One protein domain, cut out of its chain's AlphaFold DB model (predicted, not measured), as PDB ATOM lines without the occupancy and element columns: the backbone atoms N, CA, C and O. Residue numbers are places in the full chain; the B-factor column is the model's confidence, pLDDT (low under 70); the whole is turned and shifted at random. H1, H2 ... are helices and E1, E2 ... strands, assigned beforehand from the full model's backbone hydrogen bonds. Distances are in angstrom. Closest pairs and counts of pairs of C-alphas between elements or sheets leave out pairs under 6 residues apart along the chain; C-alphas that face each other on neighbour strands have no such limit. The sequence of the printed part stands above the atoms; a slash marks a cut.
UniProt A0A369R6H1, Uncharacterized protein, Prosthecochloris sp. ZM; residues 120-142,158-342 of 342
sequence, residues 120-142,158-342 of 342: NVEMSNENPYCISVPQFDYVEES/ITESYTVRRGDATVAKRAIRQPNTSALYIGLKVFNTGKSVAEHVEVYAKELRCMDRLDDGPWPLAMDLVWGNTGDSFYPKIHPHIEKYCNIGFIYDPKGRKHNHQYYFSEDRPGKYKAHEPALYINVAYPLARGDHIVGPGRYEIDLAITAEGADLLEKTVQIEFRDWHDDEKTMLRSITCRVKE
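What this domain is: This is residues 120 to 142 and 158 to 342 of the 342 residues of an uncharacterized protein of Prosthecochloris sp. ZM (UniProt A0A369R6H1). Two strongly twisted sheets lie partly face to face as an uneven sandwich, E8 and the later part of E4 over E5 and E10, with E1 and E12 close together along one side. The long strand E4 bends at residue 180, and its first part, with E3 and the last part of E2, makes an arm whose tip, residues 165 to 170, sticks out. The small helix H3 packs on E2, while the short helices H1 and H2 and the loop of residues 265 to 278 lie at the end where E8 finishes and E9 starts. The printed part has 208 residues with three named helices and twelve named strands, in the order E1 to E8, H1, H2, E9 to E11, H3, E12; both sheets are branched with antiparallel pairs, and the class is mostly strand. The whole is compact, with a radius of gyration of the C-alphas of 18.2 A, and spans 52 by 46 by 34 A.

How they stand to each other: Start at E4, residues 169 to 192, which bends by 97 degrees at residue 180 and has four antiparallel neighbours in staggered pairing. On one side of it look for E1, residues 120 to 122, with N 120 and O 191 at 2.9 A, and E2, residues 130 to 139, with N 133 and O 183 at 2.8 A. On the other side are E3, residues 159 to 166, and E8, residues 243 to 252. E3 and E4 form a hairpin with no N and O within hydrogen-bond range; the C-alphas of 161 and 174 face each other at 5.1 A. E8 is the antiparallel neighbour of E4, with N 186 and O 249 within hydrogen-bond range at 2.8 A, and of E9, residues 279 to 282, with N 281 and O 250 within hydrogen-bond range at 2.8 A. In the second sheet, E5, residues 198 to 210, has E6, residues 218 to 224, and E7, residues 234 to 238, on one side and E10, residues 298 to 309, on the other side. Check N 205 and O 223 at 2.8 A for the hairpin E5 and E6, N 201 and O 235 at 2.8 A for E5 and E7, and N 204 and O 305 at 2.8 A for E5 and E10. E10 forms a hairpin with E11, residues 314 to 322, where N 302 and O 318 are 2.9 A apart; E11 pairs with E12, residues 337 to 340, where N 319 and O 339 are 2.8 A apart. Between the sheets, the closest C-alphas of E1 and E12 are those of Glu 122 and Val 340, 6.3 A, and those of E5 and E8 are Val 203 and Cys 246, 7.6 A. H3, residues 329 to 335, is on the first sheet at a height of 8.9 A, only just over E2 with 3 of its 7 C-alphas, and only grazes the second. On the opposite face of the first sheet H1, residues 254 to 257, lies over E4 at a height of 5.9 A. H2, residues 261 to 264, is on neither sheet; it is close to H1 but not clearly touching, with the closest C-alphas, Arg 257 and Tyr 264, 7.0 A apart. In H3 every O i to N i+4 pair is within hydrogen-bond range; H1 and H2 are too short for such a pair.

Where its parts are: Find C-alpha 169 at (129.095, 75.636, 94.808); from there E4 runs 45.9 A to C-alpha 192 at (91.280, 100.804, 88.151). E2 measures 27.6 A, E3 21.4 A, E8 25.7 A, E1 7.0 A and E9 9.6 A. In the other sheet E10 measures 35.3 A, E5 32.2 A, E11 26.0 A, E6 17.0 A, E7 10.9 A and E12 10.5 A, the last ending with C-alpha 340 at (100.555, 114.061, 86.247). H3 measures 9.8 A, H1 5.1 A and H2 4.7 A.

The domain as a whole: The two C-alphas farthest apart, Asp 168 and Leu 214, are 56.6 A apart. Residues 143 to 157 are not printed, and C-alphas 142 and 158 stand 20.4 A apart across the cut. The long links are H2 to E9 and E9 to E10. The mean pLDDT of the printed part is 87.1; look for values under 70 at residues 137 to 142, 158 to 179 and 260 to 271.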
ATOM      1  N   ASN A 120      93.293 104.732  85.600       98.56
ATOM      2  CA  ASN A 120      93.707 106.087  85.902       98.56
ATOM      3  C   ASN A 120      95.099 106.039  86.516       98.56
ATOM      4  O   ASN A 120      95.544 104.997  87.013       98.56
ATOM      5  N   VAL A 121      95.767 107.186  86.484       98.19
ATOM      6  CA  VAL A 121      97.087 107.342  87.076       98.19
ATOM      7  C   VAL A 121      97.157 108.592  87.931       98.19
ATOM      8  O   VAL A 121      96.560 109.616  87.607       98.19
ATOM      9  N   GLU A 122      97.903 108.486  89.018       98.00
ATOM     10  CA  GLU A 122      98.185 109.557  89.964       98.00
ATOM     11  C   GLU A 122      99.678 109.550  90.287       98.00
ATOM     12  O   GLU A 122     100.347 108.513  90.240       98.00
ATOM     13  N   MET A 123     100.211 110.718  90.624       97.12
ATOM     14  CA  MET A 123     101.606 110.888  91.008       97.12
ATOM     15  C   MET A 123     101.708 112.046  91.994       97.12
ATOM     16  O   MET A 123     101.126 113.105  91.757       97.12
ATOM     17  N   SER A 124     102.438 111.832  93.084       95.56
ATOM     18  CA  SER A 124     102.706 112.818  94.132       95.56
ATOM     19  C   SER A 124     104.161 112.684  94.594       95.56
ATOM     20  O   SER A 124     104.837 111.722  94.236       95.56
ATOM     21  N   ASN A 125     104.656 113.646  95.369       92.12
ATOM     22  CA  ASN A 125     105.952 113.566  96.047       92.12
ATOM     23  C   ASN A 125     105.859 112.962  97.462       92.12
ATOM     24  O   ASN A 125     106.866 112.858  98.157       92.12
ATOM     25  N   GLU A 126     104.665 112.569  97.902       92.31
ATOM     26  CA  GLU A 126     104.443 111.951  99.209       92.31
ATOM     27  C   GLU A 126     104.650 110.430  99.175       92.31
ATOM     28  O   GLU A 126     104.588 109.785  98.126       92.31
ATOM     29  N   ASN A 127     104.858 109.821 100.344       88.12
ATOM     30  CA  ASN A 127     104.775 108.369 100.477       88.12
ATOM     31  C   ASN A 127     103.334 107.921 100.136       88.12
ATOM     32  O   ASN A 127     102.391 108.573 100.593       88.12
ATOM     33  N   PRO A 128     103.123 106.854  99.345       91.06
ATOM     34  CA  PRO A 128     104.097 105.845  98.892       91.06
ATOM     35  C   PRO A 128     104.675 106.063  97.483       91.06
ATOM     36  O   PRO A 128     105.331 105.171  96.954       91.06
ATOM     37  N   TYR A 129     104.435 107.214  96.855       92.44
ATOM     38  CA  TYR A 129     104.943 107.509  95.512       92.44
ATOM     39  C   TYR A 129     106.451 107.706  95.513       92.44
ATOM     40  O   TYR A 129     107.134 107.212  94.621       92.44
ATOM     41  N   CYS A 130     106.963 108.407  96.520       92.88
ATOM     42  CA  CYS A 130     108.387 108.632  96.682       92.88
ATOM     43  C   CYS A 130     108.879 107.961  97.964       92.88
ATOM     44  O   CYS A 130     108.358 108.229  99.049       92.88
ATOM     45  N   ILE A 131     109.865 107.071  97.837       93.62
ATOM     46  CA  ILE A 131     110.424 106.307  98.961       93.62
ATOM     47  C   ILE A 131     111.945 106.329  98.868       93.62
ATOM     48  O   ILE A 131     112.512 105.971  97.830       93.62
ATOM     49  N   SER A 132     112.611 106.730  99.953       92.56
ATOM     50  CA  SER A 132     114.059 106.579 100.071       92.56
ATOM     51  C   SER A 132     114.395 105.147 100.472       92.56
ATOM     52  O   SER A 132     113.927 104.639 101.491       92.56
ATOM     53  N   VAL A 133     115.209 104.479  99.663       91.31
ATOM     54  CA  VAL A 133     115.649 103.107  99.908       91.31
ATOM     55  C   VAL A 133     117.164 103.111 100.098       91.31
ATOM     56  O   VAL A 133     117.889 103.528  99.184       91.31
ATOM     57  N   PRO A 134     117.670 102.648 101.257       88.94
ATOM     58  CA  PRO A 134     119.098 102.441 101.464       88.94
ATOM     59  C   PRO A 134     119.664 101.502 100.400       88.94
ATOM     60  O   PRO A 134     119.064 100.466 100.107       88.94
ATOM     61  N   GLN A 135     120.812 101.850  99.835       84.56
ATOM     62  CA  GLN A 135     121.469 101.025  98.830       84.56
ATOM     63  C   GLN A 135     122.450 100.058  99.499       84.56
ATOM     64  O   GLN A 135     123.123 100.384 100.480       84.56
ATOM     65  N   PHE A 136     122.497  98.835  98.976       77.69
ATOM     66  CA  PHE A 136     123.406  97.791  99.432       77.69
ATOM     67  C   PHE A 136     124.356  97.461  98.292       77.69
ATOM     68  O   PHE A 136     123.905  97.067  97.217       77.69
ATOM     69  N   ASP A 137     125.659  97.581  98.543       68.81
ATOM     70  CA  ASP A 137     126.651  97.112  97.589       68.81
ATOM     71  C   ASP A 137     126.977  95.653  97.895       68.81
ATOM     72  O   ASP A 137     127.350  95.260  99.008       68.81
ATOM     73  N   TYR A 138     126.816  94.832  96.867       66.19
ATOM     74  CA  TYR A 138     127.245  93.450  96.892       66.19
ATOM     75  C   TYR A 138     128.713  93.413  96.500       66.19
ATOM     76  O   TYR A 138     129.054  93.590  95.332       66.19
ATOM     77  N   VAL A 139     129.584  93.179  97.475       65.19
ATOM     78  CA  VAL A 139     130.975  92.866  97.171       65.19
ATOM     79  C   VAL A 139     131.002  91.392  96.788       65.19
ATOM     80  O   VAL A 139     130.773  90.520  97.629       65.19
ATOM     81  N   GLU A 140     131.209  91.106  95.502       63.47
ATOM     82  CA  GLU A 140     131.566  89.753  95.084       63.47
ATOM     83  C   GLU A 140     132.955  89.459  95.648       63.47
ATOM     84  O   GLU A 140     133.964  89.993  95.191       63.47
ATOM     85  N   GLU A 141     132.984  88.666  96.716       63.16
ATOM     86  CA  GLU A 141     134.207  88.127  97.288       63.16
ATOM     87  C   GLU A 141     134.770  87.146  96.253       63.16
ATOM     88  O   GLU A 141     134.300  86.019  96.125       63.16
ATOM     89  N   SER A 142     135.698  87.614  95.414       58.25
ATOM     90  CA  SER A 142     136.445  86.733  94.524       58.25
ATOM     91  C   SER A 142     137.291  85.788  95.383       58.25
ATOM     92  O   SER A 142     137.905  86.217  96.360       58.25
ATOM     93  N   ILE A 158     127.712  97.513 109.558       51.53
ATOM     94  CA  ILE A 158     126.928  96.312 109.873       51.53
ATOM     95  C   ILE A 158     127.113  95.348 108.704       51.53
ATOM     96  O   ILE A 158     126.711  95.631 107.576       51.53
ATOM     97  N   THR A 159     127.765  94.222 108.978       50.56
ATOM     98  CA  THR A 159     127.890  93.127 108.022       50.56
ATOM     99  C   THR A 159     126.734  92.162 108.224       50.56
ATOM    100  O   THR A 159     126.659  91.520 109.269       50.56
ATOM    101  N   GLU A 160     125.907  91.982 107.201       51.78
ATOM    102  CA  GLU A 160     124.992  90.846 107.126       51.78
ATOM    103  C   GLU A 160     125.537  89.842 106.106       51.78
ATOM    104  O   GLU A 160     125.660  90.123 104.914       51.78
ATOM    105  N   SER A 161     125.923  88.661 106.585       49.34
ATOM    106  CA  SER A 161     126.321  87.544 105.731       49.34
ATOM    107  C   SER A 161     125.112  86.651 105.476       49.34
ATOM    108  O   SER A 161     124.552  86.097 106.422       49.34
ATOM    109  N   TYR A 162     124.743  86.450 104.215       48.97
ATOM    110  CA  TYR A 162     123.753  85.452 103.816       48.97
ATOM    111  C   TYR A 162     124.418  84.425 102.896       48.97
ATOM    112  O   TYR A 162     125.270  84.738 102.068       48.97
ATOM    113  N   THR A 163     124.049  83.159 103.065       46.34
ATOM    114  CA  THR A 163     124.544  82.060 102.230       46.34
ATOM    115  C   THR A 163     123.488  81.722 101.185       46.34
ATOM    116  O   THR A 163     122.392  81.279 101.520       46.34
ATOM    117  N   VAL A 164     123.799  81.933  99.903       49.22
ATOM    118  CA  VAL A 164     122.926  81.530  98.790       49.22
ATOM    119  C   VAL A 164     123.433  80.198  98.246       49.22
ATOM    120  O   VAL A 164     124.510  80.132  97.659       49.22
ATOM    121  N   ARG A 165     122.672  79.115  98.430       43.47
ATOM    122  CA  ARG A 165     122.975  77.823  97.792       43.47
ATOM    123  C   ARG A 165     122.476  77.838  96.348       43.47
ATOM    124  O   ARG A 165     121.269  77.829  96.121       43.47
ATOM    125  N   ARG A 166     123.389  77.836  95.374       39.78
ATOM    126  CA  ARG A 166     123.074  77.715  93.941       39.78
ATOM    127  C   ARG A 166     123.905  76.564  93.350       39.78
ATOM    128  O   ARG A 166     124.998  76.784  92.850       39.78
ATOM    129  N   GLY A 167     123.391  75.333  93.433       61.12
ATOM    130  CA  GLY A 167     124.125  74.115  93.037       61.12
ATOM    131  C   GLY A 167     125.173  73.655  94.066       61.12
ATOM    132  O   GLY A 167     125.095  74.044  95.231       61.12
ATOM    133  N   ASP A 168     126.142  72.835  93.629       45.28
ATOM    134  CA  ASP A 168     127.226  72.269  94.465       45.28
ATOM    135  C   ASP A 168     128.285  73.304  94.907       45.28
ATOM    136  O   ASP A 168     129.146  73.005  95.735       45.28
ATOM    137  N   ALA A 169     128.223  74.540  94.399       54.53
ATOM    138  CA  ALA A 169     129.095  75.636  94.808       54.53
ATOM    139  C   ALA A 169     128.368  76.563  95.797       54.53
ATOM    140  O   ALA A 169     127.327  77.149  95.491       54.53
ATOM    141  N   THR A 170     128.932  76.716  96.996       51.59
ATOM    142  CA  THR A 170     128.453  77.694  97.982       51.59
ATOM    143  C   THR A 170     129.229  78.991  97.779       51.59
ATOM    144  O   THR A 170     130.296  79.158  98.357       51.59
ATOM    145  N   VAL A 171     128.719  79.901  96.947       56.38
ATOM    146  CA  VAL A 171     129.282  81.255  96.843       56.38
ATOM    147  C   VAL A 171     128.691  82.082  97.980       56.38
ATOM    148  O   VAL A 171     127.501  82.410  97.972       56.38
ATOM    149  N   ALA A 172     129.500  82.386  98.993       55.72
ATOM    150  CA  ALA A 172     129.116  83.348 100.015       55.72
ATOM    151  C   ALA A 172     129.147  84.744  99.381       55.72
ATOM    152  O   ALA A 172     130.201  85.233  98.993       55.72
ATOM    153  N   LYS A 173     127.983  85.383  99.237       55.75
ATOM    154  CA  LYS A 173     127.916  86.802  98.877       55.75
ATOM    155  C   LYS A 173     127.730  87.591 100.162       55.75
ATOM    156  O   LYS A 173     126.777  87.360 100.903       55.75
ATOM    157  N   ARG A 174     128.649  88.509 100.435       62.44
ATOM    158  CA  ARG A 174     128.564  89.414 101.578       62.44
ATOM    159  C   ARG A 174     127.983  90.734 101.079       62.44
ATOM    160  O   ARG A 174     128.655  91.457 100.346       62.44
ATOM    161  N   ALA A 175     126.744  91.057 101.455       59.00
ATOM    162  CA  ALA A 175     126.273  92.428 101.281       59.00
ATOM    163  C   ALA A 175     126.943  93.278 102.348       59.00
ATOM    164  O   ALA A 175     126.806  93.034 103.550       59.00
ATOM    165  N   ILE A 176     127.678  94.283 101.902       64.06
ATOM    166  CA  ILE A 176     128.163  95.314 102.796       64.06
ATOM    167  C   ILE A 176     127.172  96.451 102.627       64.06
ATOM    168  O   ILE A 176     127.127  97.104 101.583       64.06
ATOM    169  N   ARG A 177     126.338  96.672 103.649       64.25
ATOM    170  CA  ARG A 177     125.530  97.887 103.694       64.25
ATOM    171  C   ARG A 177     126.504  99.050 103.612       64.25
ATOM    172  O   ARG A 177     127.330  99.203 104.512       64.25
ATOM    173  N   GLN A 178     126.416  99.849 102.554       63.62
ATOM    174  CA  GLN A 178     127.180 101.079 102.520       63.62
ATOM    175  C   GLN A 178     126.563 102.013 103.553       63.62
ATOM    176  O   GLN A 178     125.381 102.355 103.448       63.62
ATOM    177  N   PRO A 179     127.309 102.388 104.603       61.34
ATOM    178  CA  PRO A 179     126.818 103.411 105.493       61.34
ATOM    179  C   PRO A 179     126.717 104.690 104.655       61.34
ATOM    180  O   PRO A 179     127.733 105.221 104.212       61.34
ATOM    181  N   ASN A 180     125.486 105.171 104.455       71.50
ATOM    182  CA  ASN A 180     125.143 106.491 103.907       71.50
ATOM    183  C   ASN A 180     124.945 106.614 102.386       71.50
ATOM    184  O   ASN A 180     125.165 107.704 101.870       71.50
ATOM    185  N   THR A 181     124.515 105.571 101.670       82.44
ATOM    186  CA  THR A 181     123.992 105.751 100.302       82.44
ATOM    187  C   THR A 181     122.529 105.327 100.226       82.44
ATOM    188  O   THR A 181     122.118 104.298 100.772       82.44
ATOM    189  N   SER A 182     121.711 106.149  99.575       91.31
ATOM    190  CA  SER A 182     120.298 105.867  99.328       91.31
ATOM    191  C   SER A 182     119.927 106.203  97.889       91.31
ATOM    192  O   SER A 182     120.617 106.949  97.198       91.31
ATOM    193  N   ALA A 183     118.822 105.640  97.425       93.19
ATOM    194  CA  ALA A 183     118.179 106.068  96.196       93.19
ATOM    195  C   ALA A 183     116.746 106.456  96.521       93.19
ATOM    196  O   ALA A 183     116.076 105.780  97.302       93.19
ATOM    197  N   LEU A 184     116.278 107.541  95.922       96.06
ATOM    198  CA  LEU A 184     114.886 107.928  96.007       96.06
ATOM    199  C   LEU A 184     114.136 107.359  94.810       96.06
ATOM    200  O   LEU A 184     114.336 107.808  93.684       96.06
ATOM    201  N   TYR A 185     113.256 106.399  95.061       96.44
ATOM    202  CA  TYR A 185     112.382 105.829  94.044       96.44
ATOM    203  C   TYR A 185     111.180 106.730  93.808       96.44
ATOM    204  O   TYR A 185     110.642 107.294  94.755       96.44
ATOM    205  N   ILE A 186     110.768 106.834  92.548       97.62
ATOM    206  CA  ILE A 186     109.637 107.633  92.089       97.62
ATOM    207  C   ILE A 186     108.643 106.697  91.395       97.62
ATOM    208  O   ILE A 186     108.935 106.110  90.349       97.62
ATOM    209  N   GLY A 187     107.464 106.559  91.987       97.31
ATOM    210  CA  GLY A 187     106.396 105.669  91.560       97.31
ATOM    211  C   GLY A 187     105.219 106.402  90.918       97.31
ATOM    212  O   GLY A 187     104.807 107.477  91.350       97.31
ATOM    213  N   LEU A 188     104.635 105.766  89.906       98.12
ATOM    214  CA  LEU A 188     103.337 106.093  89.334       98.12
ATOM    215  C   LEU A 188     102.286 105.183  89.959       98.12
ATOM    216  O   LEU A 188     102.357 103.958  89.813       98.12
ATOM    217  N   LYS A 189     101.283 105.765  90.613       98.00
ATOM    218  CA  LYS A 189     100.117 105.000  91.046       98.00
ATOM    219  C   LYS A 189      99.237 104.743  89.837       98.00
ATOM    220  O   LYS A 189      98.755 105.681  89.211       98.00
ATOM    221  N   VAL A 190      98.985 103.475  89.551       98.31
ATOM    222  CA  VAL A 190      98.042 103.009  88.538       98.31
ATOM    223  C   VAL A 190      96.895 102.319  89.256       98.31
ATOM    224  O   VAL A 190      97.109 101.420  90.072       98.31
ATOM    225  N   PHE A 191      95.666 102.734  88.977       98.38
ATOM    226  CA  PHE A 191      94.488 102.188  89.643       98.38
ATOM    227  C   PHE A 191      93.316 102.060  88.682       98.38
ATOM    228  O   PHE A 191      93.221 102.754  87.671       98.38
ATOM    229  N   ASN A 192      92.416 101.136  88.999       98.50
ATOM    230  CA  ASN A 192      91.280 100.804  88.151       98.50
ATOM    231  C   ASN A 192      89.975 101.296  88.787       98.50
ATOM    232  O   ASN A 192      89.597 100.853  89.866       98.50
ATOM    233  N   THR A 193      89.263 102.188  88.106       98.38
ATOM    234  CA  THR A 193      87.936 102.698  88.511       98.38
ATOM    235  C   THR A 193      86.782 102.047  87.745       98.38
ATOM    236  O   THR A 193      85.616 102.362  87.983       98.38
ATOM    237  N   GLY A 194      87.094 101.145  86.810       97.75
ATOM    238  CA  GLY A 194      86.113 100.381  86.049       97.75
ATOM    239  C   GLY A 194      85.460  99.271  86.873       97.75
ATOM    240  O   GLY A 194      85.731  99.095  88.057       97.75
ATOM    241  N   LYS A 195      84.576  98.497  86.234       97.62
ATOM    242  CA  LYS A 195      83.774  97.458  86.916       97.62
ATOM    243  C   LYS A 195      84.302  96.034  86.728       97.62
ATOM    244  O   LYS A 195      83.735  95.101  87.294       97.62
ATOM    245  N   SER A 196      85.358  95.849  85.943       97.88
ATOM    246  CA  SER A 196      86.051  94.575  85.763       97.88
ATOM    247  C   SER A 196      87.521  94.719  86.107       97.88
ATOM    248  O   SER A 196      88.046  95.825  86.199       97.88
ATOM    249  N   VAL A 197      88.189  93.585  86.281       98.31
ATOM    250  CA  VAL A 197      89.641  93.519  86.462       98.31
ATOM    251  C   VAL A 197      90.335  94.029  85.195       98.31
ATOM    252  O   VAL A 197      89.886  93.725  84.092       98.31
ATOM    253  N   ALA A 198      91.394  94.821  85.366       98.31
ATOM    254  CA  ALA A 198      92.341  95.137  84.303       98.31
ATOM    255  C   ALA A 198      93.440  94.073  84.324       98.31
ATOM    256  O   ALA A 198      94.084  93.900  85.361       98.31
ATOM    257  N   GLU A 199      93.622  93.335  83.235       98.12
ATOM    258  CA  GLU A 199      94.618  92.261  83.137       98.12
ATOM    259  C   GLU A 199      95.773  92.690  82.228       98.12
ATOM    260  O   GLU A 199      95.557  93.478  81.309       98.12
ATOM    261  N   HIS A 200      96.982  92.190  82.497       98.25
ATOM    262  CA  HIS A 200      98.200  92.507  81.732       98.25
ATOM    263  C   HIS A 200      98.412  94.020  81.573       98.25
ATOM    264  O   HIS A 200      98.435  94.556  80.469       98.25
ATOM    265  N   VAL A 201      98.481  94.725  82.705       98.56
ATOM    266  CA  VAL A 201      98.624  96.182  82.716       98.56
ATOM    267  C   VAL A 201     100.072  96.558  82.423       98.56
ATOM    268  O   VAL A 201     100.966  96.190  83.181       98.56
ATOM    269  N   GLU A 202     100.294  97.326  81.370       98.56
ATOM    270  CA  GLU A 202     101.612  97.788  80.930       98.56
ATOM    271  C   GLU A 202     101.681  99.315  81.015       98.56
ATOM    272  O   GLU A 202     100.674 100.018  80.874       98.56
ATOM    273  N   VAL A 203     102.880  99.836  81.273       98.56
ATOM    274  CA  VAL A 203     103.158 101.275  81.252       98.56
ATOM    275  C   VAL A 203     104.331 101.503  80.316       98.56
ATOM    276  O   VAL A 203     105.476 101.240  80.666       98.56
ATOM    277  N   TYR A 204     104.041 102.006  79.127       98.56
ATOM    278  CA  TYR A 204     105.020 102.259  78.084       98.56
ATOM    279  C   TYR A 204     105.502 103.709  78.131       98.56
ATOM    280  O   TYR A 204     104.700 104.637  77.996       98.56
ATOM    281  N   ALA A 205     106.807 103.922  78.285       98.44
ATOM    282  CA  ALA A 205     107.423 105.237  78.188       98.44
ATOM    283  C   ALA A 205     107.773 105.543  76.726       98.44
ATOM    284  O   ALA A 205     108.656 104.918  76.134       98.44
ATOM    285  N   LYS A 206     107.080 106.518  76.133       98.12
ATOM    286  CA  LYS A 206     107.247 106.905  74.727       98.12
ATOM    287  C   LYS A 206     108.500 107.747  74.531       98.12
ATOM    288  O   LYS A 206     109.416 107.349  73.816       98.12
ATOM    289  N   GLU A 207     108.539 108.902  75.184       97.50
ATOM    290  CA  GLU A 207     109.601 109.889  75.038       97.50
ATOM    291  C   GLU A 207     109.804 110.705  76.313       97.50
ATOM    292  O   GLU A 207     108.912 110.813  77.156       97.50
ATOM    293  N   LEU A 208     111.001 111.271  76.423       97.12
ATOM    294  CA  LEU A 208     111.464 112.130  77.501       97.12
ATOM    295  C   LEU A 208     111.822 113.503  76.934       97.12
ATOM    296  O   LEU A 208     112.617 113.600  76.003       97.12
ATOM    297  N   ARG A 209     111.284 114.573  77.514       96.69
ATOM    298  CA  ARG A 209     111.584 115.959  77.133       96.69
ATOM    299  C   ARG A 209     112.249 116.695  78.285       96.69
ATOM    300  O   ARG A 209     111.744 116.680  79.405       96.69
ATOM    301  N   CYS A 210     113.364 117.362  78.001       95.56
ATOM    302  CA  CYS A 210     114.007 118.285  78.931       95.56
ATOM    303  C   CYS A 210     113.391 119.678  78.764       95.56
ATOM    304  O   CYS A 210     113.484 120.278  77.699       95.56
ATOM    305  N   MET A 211     112.775 120.210  79.816       95.81
ATOM    306  CA  MET A 211     112.115 121.518  79.765       95.81
ATOM    307  C   MET A 211     113.085 122.680  79.997       95.81
ATOM    308  O   MET A 211     112.781 123.811  79.631       95.81
ATOM    309  N   ASP A 212     114.252 122.407  80.586       92.81
ATOM    310  CA  ASP A 212     115.293 123.414  80.821       92.81
ATOM    311  C   ASP A 212     116.212 123.610  79.596       92.81
ATOM    312  O   ASP A 212     116.972 124.576  79.544       92.81
ATOM    313  N   ARG A 213     116.164 122.702  78.607       87.88
ATOM    314  CA  ARG A 213     116.996 122.731  77.392       87.88
ATOM    315  C   ARG A 213     116.134 122.574  76.146       87.88
ATOM    316  O   ARG A 213     115.851 121.463  75.715       87.88
ATOM    317  N   LEU A 214     115.735 123.706  75.571       78.50
ATOM    318  CA  LEU A 214     114.819 123.746  74.426       78.50
ATOM    319  C   LEU A 214     115.395 123.103  73.150       78.50
ATOM    320  O   LEU A 214     114.624 122.632  72.319       78.50
ATOM    321  N   ASP A 215     116.720 123.044  73.013       82.19
ATOM    322  CA  ASP A 215     117.377 122.597  71.777       82.19
ATOM    323  C   ASP A 215     117.553 121.069  71.673       82.19
ATOM    324  O   ASP A 215     117.828 120.558  70.588       82.19
ATOM    325  N   ASP A 216     117.376 120.319  72.769       80.62
ATOM    326  CA  ASP A 216     117.716 118.885  72.815       80.62
ATOM    327  C   ASP A 216     116.648 117.969  72.179       80.62
ATOM    328  O   ASP A 216     116.913 116.789  71.935       80.62
ATOM    329  N   GLY A 217     115.459 118.504  71.871       90.56
ATOM    330  CA  GLY A 217     114.324 117.734  71.350       90.56
ATOM    331  C   GLY A 217     113.837 116.625  72.304       90.56
ATOM    332  O   GLY A 217     114.363 116.454  73.406       90.56
ATOM    333  N   PRO A 218     112.794 115.866  71.924       94.31
ATOM    334  CA  PRO A 218     112.379 114.687  72.672       94.31
ATOM    335  C   PRO A 218     113.371 113.533  72.470       94.31
ATOM    336  O   PRO A 218     113.764 113.212  71.347       94.31
ATOM    337  N   TRP A 219     113.739 112.862  73.558       94.00
ATOM    338  CA  TRP A 219     114.497 111.618  73.521       94.00
ATOM    339  C   TRP A 219     113.534 110.428  73.501       94.00
ATOM    340  O   TRP A 219     112.790 110.237  74.467       94.00
ATOM    341  N   PRO A 220     113.519 109.608  72.436       96.12
ATOM    342  CA  PRO A 220     112.654 108.439  72.384       96.12
ATOM    343  C   PRO A 220     113.131 107.408  73.409       96.12
ATOM    344  O   PRO A 220     114.267 106.936  73.345       96.12
ATOM    345  N   LEU A 221     112.253 107.057  74.346       96.06
ATOM    346  CA  LEU A 221     112.491 105.967  75.287       96.06
ATOM    347  C   LEU A 221     112.012 104.648  74.682       96.06
ATOM    348  O   LEU A 221     112.754 103.669  74.668       96.06
ATOM    349  N   ALA A 222     110.802 104.674  74.122       96.75
ATOM    350  CA  ALA A 222     110.166 103.590  73.389       96.75
ATOM    351  C   ALA A 222     110.225 102.217  74.095       96.75
ATOM    352  O   ALA A 222     110.453 101.196  73.442       96.75
ATOM    353  N   MET A 223     110.022 102.189  75.416       98.00
ATOM    354  CA  MET A 223     110.216 100.994  76.241       98.00
ATOM    355  C   MET A 223     109.201 100.912  77.382       98.00
ATOM    356  O   MET A 223     108.800 101.937  77.933       98.00
ATOM    357  N   ASP A 224     108.839  99.692  77.779       98.38
ATOM    358  CA  ASP A 224     108.038  99.461  78.981       98.38
ATOM    359  C   ASP A 224     108.799  99.859  80.247       98.38
ATOM    360  O   ASP A 224     110.019  99.694  80.341       98.38
ATOM    361  N   LEU A 225     108.065 100.366  81.231       98.06
ATOM    362  CA  LEU A 225     108.546 100.595  82.584       98.06
ATOM    363  C   LEU A 225     108.412  99.327  83.427       98.06
ATOM    364  O   LEU A 225     107.544  98.484  83.199       98.06
ATOM    365  N   VAL A 226     109.263  99.213  84.441       96.94
ATOM    366  CA  VAL A 226     109.285  98.056  85.336       96.94
ATOM    367  C   VAL A 226     108.420  98.298  86.574       96.94
ATOM    368  O   VAL A 226     108.517  99.322  87.257       96.94
ATOM    369  N   TRP A 227     107.591  97.316  86.918       97.38
ATOM    370  CA  TRP A 227     106.752  97.352  88.112       97.38
ATOM    371  C   TRP A 227     107.569  97.078  89.373       97.38
ATOM    372  O   TRP A 227     108.211  96.036  89.491       97.38
ATOM    373  N   GLY A 228     107.506  97.979  90.360       88.31
ATOM    374  CA  GLY A 228     108.387  97.919  91.533       88.31
ATOM    375  C   GLY A 228     108.239  96.667  92.396       88.31
ATOM    376  O   GLY A 228     109.198  96.242  93.029       88.31
ATOM    377  N   ASN A 229     107.059  96.043  92.384       87.94
ATOM    378  CA  ASN A 229     106.769  94.875  93.218       87.94
ATOM    379  C   ASN A 229     107.095  93.538  92.544       87.94
ATOM    380  O   ASN A 229     107.220  92.535  93.242       87.94
ATOM    381  N   THR A 230     107.151  93.497  91.212       93.06
ATOM    382  CA  THR A 230     107.348  92.248  90.457       93.06
ATOM    383  C   THR A 230     108.685  92.219  89.731       93.06
ATOM    384  O   THR A 230     109.256  91.149  89.572       93.06
ATOM    385  N   GLY A 231     109.214  93.379  89.331       93.25
ATOM    386  CA  GLY A 231     110.376  93.463  88.447       93.25
ATOM    387  C   GLY A 231     110.048  93.171  86.978       93.25
ATOM    388  O   GLY A 231     110.948  93.204  86.146       93.25
ATOM    389  N   ASP A 232     108.777  92.929  86.653       96.88
ATOM    390  CA  ASP A 232     108.302  92.652  85.295       96.88
ATOM    391  C   ASP A 232     107.873  93.941  84.571       96.88
ATOM    392  O   ASP A 232     107.597  94.961  85.208       96.88
ATOM    393  N   SER A 233     107.762  93.890  83.238       96.94
ATOM    394  CA  SER A 233     107.251  94.993  82.399       96.94
ATOM    395  C   SER A 233     105.721  95.132  82.412       96.94
ATOM    396  O   SER A 233     105.178  96.140  81.963       96.94
ATOM    397  N   PHE A 234     105.007  94.151  82.971       97.75
ATOM    398  CA  PHE A 234     103.553  94.174  83.110       97.75
ATOM    399  C   PHE A 234     103.111  93.771  84.520       97.75
ATOM    400  O   PHE A 234     103.798  93.031  85.229       97.75
ATOM    401  N   TYR A 235     101.925  94.227  84.923       98.06
ATOM    402  CA  TYR A 235     101.257  93.787  86.140       98.06
ATOM    403  C   TYR A 235     100.105  92.842  85.793       98.06
ATOM    404  O   TYR A 235      99.253  93.194  84.973       98.06
ATOM    405  N   PRO A 236     100.007  91.660  86.424       97.62
ATOM    406  CA  PRO A 236      99.082  90.629  85.968       97.62
ATOM    407  C   PRO A 236      97.618  91.056  86.083       97.62
ATOM    408  O   PRO A 236      96.860  90.852  85.139       97.62
ATOM    409  N   LYS A 237      97.204  91.626  87.226       98.19
ATOM    410  CA  LYS A 237      95.803  92.001  87.492       98.19
ATOM    411  C   LYS A 237      95.680  93.203  88.426       98.19
ATOM    412  O   LYS A 237      96.227  93.188  89.527       98.19
ATOM    413  N   ILE A 238      94.880  94.196  88.040       98.12
ATOM    414  CA  ILE A 238      94.444  95.306  88.898       98.12
ATOM    415  C   ILE A 238      92.920  95.241  89.049       98.12
ATOM    416  O   ILE A 238      92.154  95.545  88.127       98.12
ATOM    417  N   HIS A 239      92.469  94.807  90.226       98.31
ATOM    418  CA  HIS A 239      91.046  94.745  90.566       98.31
ATOM    419  C   HIS A 239      90.435  96.156  90.677       98.31
ATOM    420  O   HIS A 239      91.163  97.110  90.963       98.31
ATOM    421  N   PRO A 240      89.112  96.307  90.477       98.44
ATOM    422  CA  PRO A 240      88.417  97.564  90.738       98.44
ATOM    423  C   PRO A 240      88.747  98.135  92.120       98.44
ATOM    424  O   PRO A 240      88.732  97.407  93.111       98.44
ATOM    425  N   HIS A 241      89.027  99.434  92.168       97.31
ATOM    426  CA  HIS A 241      89.379 100.203  93.364       97.31
ATOM    427  C   HIS A 241      90.667  99.759  94.073       97.31
ATOM    428  O   HIS A 241      90.918 100.182  95.198       97.31
ATOM    429  N   ILE A 242      91.495  98.938  93.421       97.88
ATOM    430  CA  ILE A 242      92.838  98.597  93.892       97.88
ATOM    431  C   ILE A 242      93.866  99.420  93.122       97.88
ATOM    432  O   ILE A 242      93.760  99.612  91.909       97.88
ATOM    433  N   GLU A 243      94.876  99.882  93.848       96.94
ATOM    434  CA  GLU A 243      96.020 100.615  93.322       96.94
ATOM    435  C   GLU A 243      97.278  99.742  93.291       96.94
ATOM    436  O   GLU A 243      97.441  98.809  94.086       96.94
ATOM    437  N   LYS A 244      98.160 100.036  92.338       97.38
ATOM    438  CA  LYS A 244      99.492  99.448  92.186       97.38
ATOM    439  C   LYS A 244     100.485 100.534  91.801       97.38
ATOM    440  O   LYS A 244     100.097 101.554  91.242       97.38
ATOM    441  N   TYR A 245     101.759 100.294  92.082       97.19
ATOM    442  CA  TYR A 245     102.827 101.258  91.841       97.19
ATOM    443  C   TYR A 245     103.776 100.723  90.772       97.19
ATOM    444  O   TYR A 245     104.373  99.654  90.929       97.19
ATOM    445  N   CYS A 246     103.874 101.459  89.671       97.81
ATOM    446  CA  CYS A 246     104.871 101.248  88.631       97.81
ATOM    447  C   CYS A 246     106.049 102.188  88.910       97.81
ATOM    448  O   CYS A 246     105.830 103.363  89.198       97.81
ATOM    449  N   ASN A 247     107.288 101.702  88.856       96.69
ATOM    450  CA  ASN A 247     108.441 102.555  89.131       96.69
ATOM    451  C   ASN A 247     108.765 103.351  87.867       96.69
ATOM    452  O   ASN A 247     109.204 102.769  86.879       96.69
ATOM    453  N   ILE A 248     108.592 104.675  87.899       97.75
ATOM    454  CA  ILE A 248     109.027 105.535  86.790       97.75
ATOM    455  C   ILE A 248     110.548 105.567  86.740       97.75
ATOM    456  O   ILE A 248     111.147 105.480  85.673       97.75
ATOM    457  N   GLY A 249     111.175 105.699  87.901       96.75
ATOM    458  CA  GLY A 249     112.610 105.853  87.992       96.75
ATOM    459  C   GLY A 249     113.079 106.012  89.422       96.75
ATOM    460  O   GLY A 249     112.304 105.880  90.368       96.75
ATOM    461  N   PHE A 250     114.360 106.306  89.570       96.12
ATOM    462  CA  PHE A 250     114.951 106.645  90.852       96.12
ATOM    463  C   PHE A 250     116.056 107.682  90.683       96.12
ATOM    464  O   PHE A 250     116.723 107.737  89.650       96.12
ATOM    465  N   ILE A 251     116.247 108.506  91.708       95.19
ATOM    466  CA  ILE A 251     117.378 109.424  91.816       95.19
ATOM    467  C   ILE A 251     118.382 108.790  92.767       95.19
ATOM    468  O   ILE A 251     118.032 108.448  93.895       95.19
ATOM    469  N   TYR A 252     119.617 108.607  92.313       89.69
ATOM    470  CA  TYR A 252     120.653 107.945  93.104       89.69
ATOM    471  C   TYR A 252     121.564 108.960  93.804       89.69
ATOM    472  O   TYR A 252     121.909 109.988  93.214       89.69
ATOM    473  N   ASP A 253     121.999 108.645  95.029       90.62
ATOM    474  CA  ASP A 253     122.976 109.446  95.771       90.62
ATOM    475  C   ASP A 253     124.288 109.598  94.975       90.62
ATOM    476  O   ASP A 253     124.946 108.592  94.670       90.62
ATOM    477  N   PRO A 254     124.741 110.831  94.681       90.56
ATOM    478  CA  PRO A 254     126.017 111.065  94.009       90.56
ATOM    479  C   PRO A 254     127.223 110.378  94.668       90.56
ATOM    480  O   PRO A 254     128.170 110.002  93.972       90.56
ATOM    481  N   LYS A 255     127.215 110.191  95.996       88.00
ATOM    482  CA  LYS A 255     128.274 109.478  96.730       88.00
ATOM    483  C   LYS A 255     128.310 108.000  96.351       88.00
ATOM    484  O   LYS A 255     129.388 107.463  96.112       88.00
ATOM    485  N   GLY A 256     127.144 107.363  96.249       81.31
ATOM    486  CA  GLY A 256     127.035 105.949  95.894       81.31
ATOM    487  C   GLY A 256     127.305 105.676  94.414       81.31
ATOM    488  O   GLY A 256     127.885 104.643  94.082       81.31
ATOM    489  N   ARG A 257     126.971 106.618  93.520       80.56
ATOM    490  CA  ARG A 257     127.240 106.475  92.074       80.56
ATOM    491  C   ARG A 257     128.717 106.245  91.771       80.56
ATOM    492  O   ARG A 257     129.047 105.411  90.934       80.56
ATOM    493  N   LYS A 258     129.612 106.932  92.493       73.19
ATOM    494  CA  LYS A 258     131.069 106.795  92.320       73.19
ATOM    495  C   LYS A 258     131.591 105.386  92.581       73.19
ATOM    496  O   LYS A 258     132.648 105.044  92.073       73.19
ATOM    497  N   HIS A 259     130.906 104.591  93.397       71.25
ATOM    498  CA  HIS A 259     131.373 103.254  93.755       71.25
ATOM    499  C   HIS A 259     130.818 102.178  92.825       71.25
ATOM    500  O   HIS A 259     131.492 101.177  92.581       71.25
ATOM    501  N   ASN A 260     129.650 102.408  92.224       69.50
ATOM    502  CA  ASN A 260     128.952 101.395  91.445       69.50
ATOM    503  C   ASN A 260     129.137 101.565  89.928       69.50
ATOM    504  O   ASN A 260     128.188 101.710  89.156       69.50
ATOM    505  N   HIS A 261     130.398 101.526  89.485       63.69
ATOM    506  CA  HIS A 261     130.770 101.686  88.075       63.69
ATOM    507  C   HIS A 261     130.070 100.684  87.141       63.69
ATOM    508  O   HIS A 261     129.948 100.963  85.955       63.69
ATOM    509  N   GLN A 262     129.598  99.533  87.633       62.50
ATOM    510  CA  GLN A 262     128.965  98.509  86.797       62.50
ATOM    511  C   GLN A 262     127.622  98.961  86.204       62.50
ATOM    512  O   GLN A 262     127.345  98.660  85.045       62.50
ATOM    513  N   TYR A 263     126.819  99.721  86.953       61.78
ATOM    514  CA  TYR A 263     125.585 100.324  86.425       61.78
ATOM    515  C   TYR A 263     125.862 101.637  85.691       61.78
ATOM    516  O   TYR A 263     125.078 102.067  84.847       61.78
ATOM    517  N   TYR A 264     127.010 102.248  85.984       65.38
ATOM    518  CA  TYR A 264     127.298 103.639  85.669       65.38
ATOM    519  C   TYR A 264     128.496 103.842  84.729       65.38
ATOM    520  O   TYR A 264     129.006 104.947  84.560       65.38
ATOM    521  N   PHE A 265     128.931 102.784  84.043       53.56
ATOM    522  CA  PHE A 265     130.144 102.773  83.215       53.56
ATOM    523  C   PHE A 265     130.102 103.756  82.025       53.56
ATOM    524  O   PHE A 265     131.116 103.991  81.375       53.56
ATOM    525  N   SER A 266     128.935 104.340  81.728       56.81
ATOM    526  CA  SER A 266     128.711 105.258  80.601       56.81
ATOM    527  C   SER A 266     128.233 106.658  81.010       56.81
ATOM    528  O   SER A 266     127.659 107.370  80.183       56.81
ATOM    529  N   GLU A 267     128.436 107.033  82.277       58.41
ATOM    530  CA  GLU A 267     127.737 108.150  82.918       58.41
ATOM    531  C   GLU A 267     128.417 109.515  82.866       58.41
ATOM    532  O   GLU A 267     127.741 110.521  83.056       58.41
ATOM    533  N   ASP A 268     129.703 109.621  82.543       62.22
ATOM    534  CA  ASP A 268     130.254 110.942  82.233       62.22
ATOM    535  C   ASP A 268     129.985 111.230  80.755       62.22
ATOM    536  O   ASP A 268     130.787 110.934  79.869       62.22
ATOM    537  N   ARG A 269     128.773 111.720  80.477       65.88
ATOM    538  CA  ARG A 269     128.372 112.160  79.139       65.88
ATOM    539  C   ARG A 269     128.499 113.669  79.072       65.88
ATOM    540  O   ARG A 269     127.625 114.358  79.614       65.88
ATOM    541  N   PRO A 270     129.537 114.196  78.395       65.69
ATOM    542  CA  PRO A 270     129.719 115.630  78.249       65.69
ATOM    543  C   PRO A 270     128.421 116.284  77.770       65.69
ATOM    544  O   PRO A 270     127.864 115.898  76.743       65.69
ATOM    545  N   GLY A 271     127.908 117.233  78.553       68.50
ATOM    546  CA  GLY A 271     126.686 117.976  78.241       68.50
ATOM    547  C   GLY A 271     125.368 117.377  78.752       68.50
ATOM    548  O   GLY A 271     124.360 118.077  78.696       68.50
ATOM    549  N   LYS A 272     125.320 116.150  79.296       76.56
ATOM    550  CA  LYS A 272     124.083 115.606  79.905       76.56
ATOM    551  C   LYS A 272     124.041 115.787  81.420       76.56
ATOM    552  O   LYS A 272     123.094 116.403  81.907       76.56
ATOM    553  N   TYR A 273     125.040 115.273  82.128       79.38
ATOM    554  CA  TYR A 273     125.201 115.369  83.582       79.38
ATOM    555  C   TYR A 273     126.644 115.048  83.963       79.38
ATOM    556  O   TYR A 273     127.354 114.416  83.180       79.38
ATOM    557  N   LYS A 274     127.080 115.485  85.148       85.12
ATOM    558  CA  LYS A 274     128.411 115.151  85.670       85.12
ATOM    559  C   LYS A 274     128.343 113.962  86.624       85.12
ATOM    560  O   LYS A 274     127.366 113.803  87.354       85.12
ATOM    561  N   ALA A 275     129.427 113.196  86.712       78.62
ATOM    562  CA  ALA A 275     129.531 112.036  87.610       78.62
ATOM    563  C   ALA A 275     129.273 112.327  89.112       78.62
ATOM    564  O   ALA A 275     129.027 111.406  89.883       78.62
ATOM    565  N   HIS A 276     129.360 113.587  89.553       84.44
ATOM    566  CA  HIS A 276     129.160 114.000  90.951       84.44
ATOM    567  C   HIS A 276     127.829 114.721  91.210       84.44
ATOM    568  O   HIS A 276     127.595 115.170  92.329       84.44
ATOM    569  N   GLU A 277     126.983 114.866  90.195       90.12
ATOM    570  CA  GLU A 277     125.642 115.441  90.329       90.12
ATOM    571  C   GLU A 277     124.621 114.306  90.534       90.12
ATOM    572  O   GLU A 277     124.910 113.155  90.191       90.12
ATOM    573  N   PRO A 278     123.431 114.560  91.102       91.94
ATOM    574  CA  PRO A 278     122.378 113.550  91.109       91.94
ATOM    575  C   PRO A 278     121.881 113.307  89.682       91.94
ATOM    576  O   PRO A 278     121.852 114.220  88.857       91.94
ATOM    577  N   ALA A 279     121.476 112.075  89.387       92.50
ATOM    578  CA  ALA A 279     120.829 111.736  88.126       92.50
ATOM    579  C   ALA A 279     119.555 110.944  88.382       92.50
ATOM    580  O   ALA A 279     119.507 110.103  89.282       92.50
ATOM    581  N   LEU A 280     118.547 111.220  87.563       94.88
ATOM    582  CA  LEU A 280     117.324 110.450  87.463       94.88
ATOM    583  C   LEU A 280     117.549 109.333  86.447       94.88
ATOM    584  O   LEU A 280     117.800 109.586  85.267       94.88
ATOM    585  N   TYR A 281     117.426 108.102  86.923       94.62
ATOM    586  CA  TYR A 281     117.410 106.899  86.113       94.62
ATOM    587  C   TYR A 281     115.959 106.487  85.868       94.62
ATOM    588  O   TYR A 281     115.243 106.154  86.812       94.62
ATOM    589  N   ILE A 282     115.513 106.499  84.616       96.75
ATOM    590  CA  ILE A 282     114.184 106.030  84.217       96.75
ATOM    591  C   ILE A 282     114.222 104.506  84.128       96.75
ATOM    592  O   ILE A 282     115.043 103.927  83.415       96.75
ATOM    593  N   ASN A 283     113.326 103.855  84.863       96.25
ATOM    594  CA  ASN A 283     113.327 102.415  85.088       96.25
ATOM    595  C   ASN A 283     112.652 101.655  83.937       96.25
ATOM    596  O   ASN A 283     111.589 101.051  84.092       96.25
ATOM    597  N   VAL A 284     113.275 101.731  82.764       97.06
ATOM    598  CA  VAL A 284     112.877 100.997  81.561       97.06
ATOM    599  C   VAL A 284     113.282  99.521  81.649       97.06
ATOM    600  O   VAL A 284     114.318  99.191  82.224       97.06
ATOM    601  N   ALA A 285     112.499  98.630  81.035       96.50
ATOM    602  CA  ALA A 285     112.716  97.180  81.051       96.50
ATOM    603  C   ALA A 285     114.092  96.764  80.507       96.50
ATOM    604  O   ALA A 285     114.705  95.820  81.005       96.50
ATOM    605  N   TYR A 286     114.599  97.500  79.514       94.38
ATOM    606  CA  TYR A 286     115.937  97.316  78.967       94.38
ATOM    607  C   TYR A 286     116.682  98.654  78.932       94.38
ATOM    608  O   TYR A 286     116.210  99.587  78.273       94.38
ATOM    609  N   PRO A 287     117.855  98.763  79.584       90.56
ATOM    610  CA  PRO A 287     118.670  99.967  79.525       90.56
ATOM    611  C   PRO A 287     119.009 100.335  78.079       90.56
ATOM    612  O   PRO A 287     119.500  99.518  77.297       90.56
ATOM    613  N   LEU A 288     118.767 101.592  77.714       89.81
ATOM    614  CA  LEU A 288     119.072 102.080  76.372       89.81
ATOM    615  C   LEU A 288     120.588 102.218  76.209       89.81
ATOM    616  O   LEU A 288     121.230 102.892  77.012       89.81
ATOM    617  N   ALA A 289     121.160 101.677  75.129       87.94
ATOM    618  CA  ALA A 289     122.600 101.772  74.843       87.94
ATOM    619  C   ALA A 289     123.100 103.230  74.768       87.94
ATOM    620  O   ALA A 289     124.218 103.565  75.162       87.94
ATOM    621  N   ARG A 290     122.235 104.137  74.300       85.44
ATOM    622  CA  ARG A 290     122.489 105.580  74.280       85.44
ATOM    623  C   ARG A 290     122.273 106.262  75.627       85.44
ATOM    624  O   ARG A 290     122.408 107.472  75.671       85.44
ATOM    625  N   GLY A 291     121.973 105.558  76.717       88.00
ATOM    626  CA  GLY A 291     121.854 106.158  78.053       88.00
ATOM    627  C   GLY A 291     120.807 107.270  78.149       88.00
ATOM    628  O   GLY A 291     120.863 108.071  79.071       88.00
ATOM    629  N   ASP A 292     119.873 107.351  77.196       90.25
ATOM    630  CA  ASP A 292     118.864 108.419  77.129       90.25
ATOM    631  C   ASP A 292     117.821 108.312  78.254       90.25
ATOM    632  O   ASP A 292     117.134 109.277  78.558       90.25
ATOM    633  N   HIS A 293     117.768 107.156  78.918       92.81
ATOM    634  CA  HIS A 293     116.986 106.910  80.125       92.81
ATOM    635  C   HIS A 293     117.649 107.469  81.399       92.81
ATOM    636  O   HIS A 293     117.066 107.357  82.470       92.81
ATOM    637  N   ILE A 294     118.850 108.054  81.309       92.75
ATOM    638  CA  ILE A 294     119.562 108.658  82.443       92.75
ATOM    639  C   ILE A 294     119.732 110.149  82.177       92.75
ATOM    640  O   ILE A 294     120.327 110.550  81.170       92.75
ATOM    641  N   VAL A 295     119.231 110.977  83.088       93.19
ATOM    642  CA  VAL A 295     119.273 112.436  82.959       93.19
ATOM    643  C   VAL A 295     119.770 113.099  84.233       93.19
ATOM    644  O   VAL A 295     119.570 112.594  85.333       93.19
ATOM    645  N   GLY A 296     120.451 114.232  84.071       93.50
ATOM    646  CA  GLY A 296     120.918 115.044  85.190       93.50
ATOM    647  C   GLY A 296     119.796 115.787  85.904       93.50
ATOM    648  O   GLY A 296     118.621 115.549  85.627       93.50
ATOM    649  N   PRO A 297     120.149 116.723  86.792       95.31
ATOM    650  CA  PRO A 297     119.175 117.587  87.437       95.31
ATOM    651  C   PRO A 297     118.482 118.499  86.425       95.31
ATOM    652  O   PRO A 297     119.114 119.039  85.513       95.31
ATOM    653  N   GLY A 298     117.183 118.699  86.610       96.00
ATOM    654  CA  GLY A 298     116.366 119.531  85.744       96.00
ATOM    655  C   GLY A 298     114.877 119.245  85.865       96.00
ATOM    656  O   GLY A 298     114.428 118.473  86.716       96.00
ATOM    657  N   ARG A 299     114.107 119.891  84.988       97.50
ATOM    658  CA  ARG A 299     112.674 119.659  84.802       97.50
ATOM    659  C   ARG A 299     112.429 118.823  83.550       97.50
ATOM    660  O   ARG A 299     112.818 119.213  82.450       97.50
ATOM    661  N   TYR A 300     111.725 117.713  83.716       97.62
ATOM    662  CA  TYR A 300     111.491 116.716  82.683       97.62
ATOM    663  C   TYR A 300     110.013 116.397  82.521       97.62
ATOM    664  O   TYR A 300     109.245 116.443  83.483       97.62
ATOM    665  N   GLU A 301     109.632 116.031  81.302       98.00
ATOM    666  CA  GLU A 301     108.316 115.488  80.977       98.00
ATOM    667  C   GLU A 301     108.463 114.135  80.297       98.00
ATOM    668  O   GLU A 301     109.289 113.986  79.399       98.00
ATOM    669  N   ILE A 302     107.668 113.159  80.727       98.31
ATOM    670  CA  ILE A 302     107.673 111.804  80.180       98.31
ATOM    671  C   ILE A 302     106.275 111.498  79.671       98.31
ATOM    672  O   ILE A 302     105.311 111.547  80.438       98.31
ATOM    673  N   ASP A 303     106.174 111.164  78.391       98.50
ATOM    674  CA  ASP A 303     104.918 110.714  77.805       98.50
ATOM    675  C   ASP A 303     104.753 109.215  77.999       98.50
ATOM    676  O   ASP A 303     105.591 108.413  77.580       98.50
ATOM    677  N   LEU A 304     103.641 108.844  78.618       98.56
ATOM    678  CA  LEU A 304     103.290 107.481  78.971       98.56
ATOM    679  C   LEU A 304     102.068 107.020  78.172       98.56
ATOM    680  O   LEU A 304     101.112 107.771  77.964       98.56
ATOM    681  N   ALA A 305     102.091 105.757  77.762       98.50
ATOM    682  CA  ALA A 305     100.932 105.006  77.302       98.50
ATOM    683  C   ALA A 305     100.664 103.874  78.294       98.50
ATOM    684  O   ALA A 305     101.506 103.003  78.483       98.50
ATOM    685  N   ILE A 306      99.497 103.893  78.927       98.62
ATOM    686  CA  ILE A 306      99.059 102.861  79.860       98.62
ATOM    687  C   ILE A 306      98.002 102.010  79.163       98.62
ATOM    688  O   ILE A 306      96.984 102.523  78.686       98.62
ATOM    689  N   THR A 307      98.242 100.705  79.111       98.31
ATOM    690  CA  THR A 307      97.393  99.727  78.425       98.31
ATOM    691  C   THR A 307      97.038  98.580  79.361       98.31
ATOM    692  O   THR A 307      97.734  98.301  80.332       98.31
ATOM    693  N   ALA A 308      95.911  97.930  79.085       98.44
ATOM    694  CA  ALA A 308      95.530  96.662  79.693       98.44
ATOM    695  C   ALA A 308      94.542  95.933  78.784       98.44
ATOM    696  O   ALA A 308      93.862  96.551  77.956       98.44
ATOM    697  N   GLU A 309      94.405  94.626  78.970       97.31
ATOM    698  CA  GLU A 309      93.426  93.833  78.241       97.31
ATOM    699  C   GLU A 309      91.999  94.323  78.536       97.31
ATOM    700  O   GLU A 309      91.541  94.387  79.680       97.31
ATOM    701  N   GLY A 310      91.284  94.712  77.477       93.56
ATOM    702  CA  GLY A 310      89.913  95.219  77.566       93.56
ATOM    703  C   GLY A 310      89.772  96.665  78.060       93.56
ATOM    704  O   GLY A 310      88.642  97.159  78.079       93.56
ATOM    705  N   ALA A 311      90.865  97.346  78.422       97.50
ATOM    706  CA  ALA A 311      90.876  98.784  78.699       97.50
ATOM    707  C   ALA A 311      91.063  99.595  77.405       97.50
ATOM    708  O   ALA A 311      91.652  99.113  76.437       97.50
ATOM    709  N   ASP A 312      90.592 100.842  77.399       97.44
ATOM    710  CA  ASP A 312      91.041 101.809  76.391       97.44
ATOM    711  C   ASP A 312      92.481 102.249  76.713       97.44
ATOM    712  O   ASP A 312      92.876 102.274  77.880       97.44
ATOM    713  N   LEU A 313      93.245 102.626  75.684       98.06
ATOM    714  CA  LEU A 313      94.560 103.245  75.851       98.06
ATOM    715  C   LEU A 313      94.422 104.552  76.646       98.06
ATOM    716  O   LEU A 313      93.679 105.447  76.241       98.06
ATOM    717  N   LEU A 314      95.172 104.668  77.740       98.12
ATOM    718  CA  LEU A 314      95.295 105.895  78.518       98.12
ATOM    719  C   LEU A 314      96.643 106.550  78.213       98.12
ATOM    720  O   LEU A 314      97.691 105.997  78.532       98.12
ATOM    721  N   GLU A 315      96.622 107.744  77.630       98.38
ATOM    722  CA  GLU A 315      97.829 108.536  77.388       98.38
ATOM    723  C   GLU A 315      97.947 109.637  78.438       98.38
ATOM    724  O   GLU A 315      96.986 110.372  78.683       98.38
ATOM    725  N   LYS A 316      99.116 109.743  79.075       98.31
ATOM    726  CA  LYS A 316      99.384 110.752  80.102       98.31
ATOM    727  C   LYS A 316     100.819 111.242  80.047       98.31
ATOM    728  O   LYS A 316     101.731 110.465  79.800       98.31
ATOM    729  N   THR A 317     101.013 112.519  80.352       98.56
ATOM    730  CA  THR A 317     102.344 113.105  80.529       98.56
ATOM    731  C   THR A 317     102.597 113.301  82.015       98.56
ATOM    732  O   THR A 317     101.803 113.942  82.705       98.56
ATOM    733  N   VAL A 318     103.708 112.776  82.518       98.38
ATOM    734  CA  VAL A 318     104.166 113.033  83.889       98.38
ATOM    735  C   VAL A 318     105.303 114.039  83.875       98.38
ATOM    736  O   VAL A 318     106.124 114.045  82.963       98.38
ATOM    737  N   GLN A 319     105.347 114.901  84.884       98.31
ATOM    738  CA  GLN A 319     106.404 115.881  85.075       98.31
ATOM    739  C   GLN A 319     107.195 115.555  86.338       98.31
ATOM    740  O   GLN A 319     106.609 115.330  87.400       98.31
ATOM    741  N   ILE A 320     108.520 115.577  86.211       98.12
ATOM    742  CA  ILE A 320     109.467 115.371  87.306       98.12
ATOM    743  C   ILE A 320     110.451 116.536  87.309       98.12
ATOM    744  O   ILE A 320     111.028 116.867  86.277       98.12
ATOM    745  N   GLU A 321     110.656 117.160  88.461       97.88
ATOM    746  CA  GLU A 321     111.679 118.184  88.656       97.88
ATOM    747  C   GLU A 321     112.511 117.879  89.895       97.88
ATOM    748  O   GLU A 321     111.961 117.623  90.966       97.88
ATOM    749  N   PHE A 322     113.831 117.943  89.739       97.06
ATOM    750  CA  PHE A 322     114.799 117.863  90.829       97.06
ATOM    751  C   PHE A 322     116.048 118.680  90.475       97.06
ATOM    752  O   PHE A 322     116.384 118.827  89.300       97.06
ATOM    753  N   ARG A 323     116.735 119.238  91.476       95.94
ATOM    754  CA  ARG A 323     117.906 120.117  91.272       95.94
ATOM    755  C   ARG A 323     119.139 119.624  92.018       95.94
ATOM    756  O   ARG A 323     120.213 119.548  91.435       95.94
ATOM    757  N   ASP A 324     118.953 119.227  93.269       95.94
ATOM    758  CA  ASP A 324     120.035 118.858  94.174       95.94
ATOM    759  C   ASP A 324     119.707 117.566  94.925       95.94
ATOM    760  O   ASP A 324     118.553 117.133  94.988       95.94
ATOM    761  N   TRP A 325     120.746 116.952  95.492       95.75
ATOM    762  CA  TRP A 325     120.624 115.813  96.393       95.75
ATOM    763  C   TRP A 325     120.705 116.278  97.845       95.75
ATOM    764  O   TRP A 325     121.563 117.091  98.194       95.75
ATOM    765  N   HIS A 326     119.854 115.717  98.701       95.56
ATOM    766  CA  HIS A 326     119.876 115.947 100.139       95.56
ATOM    767  C   HIS A 326     119.928 114.609 100.877       95.56
ATOM    768  O   HIS A 326     119.114 113.728 100.619       95.56
ATOM    769  N   ASP A 327     120.862 114.480 101.825       93.19
ATOM    770  CA  ASP A 327     121.019 113.263 102.638       93.19
ATOM    771  C   ASP A 327     119.805 113.021 103.568       93.19
ATOM    772  O   ASP A 327     119.507 111.886 103.933       93.19
ATOM    773  N   ASP A 328     119.093 114.087 103.957       93.75
ATOM    774  CA  ASP A 328     117.849 114.001 104.729       93.75
ATOM    775  C   ASP A 328     116.652 113.728 103.806       93.75
ATOM    776  O   ASP A 328     116.299 114.560 102.967       93.75
ATOM    777  N   GLU A 329     115.986 112.587 104.007       92.19
ATOM    778  CA  GLU A 329     114.855 112.134 103.185       92.19
ATOM    779  C   GLU A 329     113.735 113.177 103.108       92.19
ATOM    780  O   GLU A 329     113.216 113.462 102.032       92.19
ATOM    781  N   LYS A 330     113.373 113.797 104.236       94.12
ATOM    782  CA  LYS A 330     112.286 114.781 104.275       94.12
ATOM    783  C   LYS A 330     112.617 116.021 103.446       94.12
ATOM    784  O   LYS A 330     111.731 116.587 102.804       94.12
ATOM    785  N   THR A 331     113.874 116.449 103.465       95.69
ATOM    786  CA  THR A 331     114.374 117.544 102.634       95.69
ATOM    787  C   THR A 331     114.412 117.137 101.162       95.69
ATOM    788  O   THR A 331     113.954 117.911 100.325       95.69
ATOM    789  N   MET A 332     114.843 115.909 100.851       95.00
ATOM    790  CA  MET A 332     114.856 115.383  99.483       95.00
ATOM    791  C   MET A 332     113.448 115.292  98.875       95.00
ATOM    792  O   MET A 332     113.216 115.739  97.757       95.00
ATOM    793  N   LEU A 333     112.469 114.777  99.621       94.25
ATOM    794  CA  LEU A 333     111.079 114.679  99.161       94.25
ATOM    795  C   LEU A 333     110.455 116.055  98.884       94.25
ATOM    796  O   LEU A 333     109.648 116.206  97.969       94.25
ATOM    797  N   ARG A 334     110.840 117.076  99.660       95.62
ATOM    798  CA  ARG A 334     110.376 118.459  99.476       95.62
ATOM    799  C   ARG A 334     111.043 119.173  98.307       95.62
ATOM    800  O   ARG A 334     110.437 120.090  97.762       95.62
ATOM    801  N   SER A 335     112.277 118.805  97.958       95.88
ATOM    802  CA  SER A 335     113.006 119.425  96.846       95.88
ATOM    803  C   SER A 335     112.576 118.887  95.480       95.88
ATOM    804  O   SER A 335     112.885 119.503  94.459       95.88
ATOM    805  N   ILE A 336     111.844 117.771  95.451       97.00
ATOM    806  CA  ILE A 336     111.358 117.143  94.225       97.00
ATOM    807  C   ILE A 336     109.891 117.475  93.996       97.00
ATOM    808  O   ILE A 336     109.056 117.436  94.901       97.00
ATOM    809  N   THR A 337     109.568 117.753  92.736       97.50
ATOM    810  CA  THR A 337     108.189 117.903  92.272       97.50
ATOM    811  C   THR A 337     107.850 116.787  91.296       97.50
ATOM    812  O   THR A 337     108.529 116.606  90.287       97.50
ATOM    813  N   CYS A 338     106.770 116.066  91.579       97.31
ATOM    814  CA  CYS A 338     106.255 114.968  90.770       97.31
ATOM    815  C   CYS A 338     104.750 115.163  90.572       97.31
ATOM    816  O   CYS A 338     104.029 115.299  91.557       97.31
ATOM    817  N   ARG A 339     104.269 115.200  89.323       97.19
ATOM    818  CA  ARG A 339     102.831 115.348  89.030       97.19
ATOM    819  C   ARG A 339     102.439 114.792  87.666       97.19
ATOM    820  O   ARG A 339     103.232 114.820  86.729       97.19
ATOM    821  N   VAL A 340     101.187 114.366  87.540       97.75
ATOM    822  CA  VAL A 340     100.555 114.061  86.247       97.75
ATOM    823  C   VAL A 340     100.011 115.366  85.662       97.75
ATOM    824  O   VAL A 340      99.368 116.132  86.377       97.75
ATOM    825  N   LYS A 341     100.275 115.648  84.383       97.19
ATOM    826  CA  LYS A 341      99.612 116.746  83.667       97.19
ATOM    827  C   LYS A 341      98.194 116.328  83.275       97.19
ATOM    828  O   LYS A 341      97.980 115.188  82.856       97.19
ATOM    829  N   GLU A 342      97.245 117.246  83.447       88.62
ATOM    830  CA  GLU A 342      95.826 117.012  83.141       88.62
ATOM    831  C   GLU A 342      95.570 116.758  81.657       88.62
ATOM    832  O   GLU A 342      96.092 117.535  80.822       88.62
TER     833      GLU A 342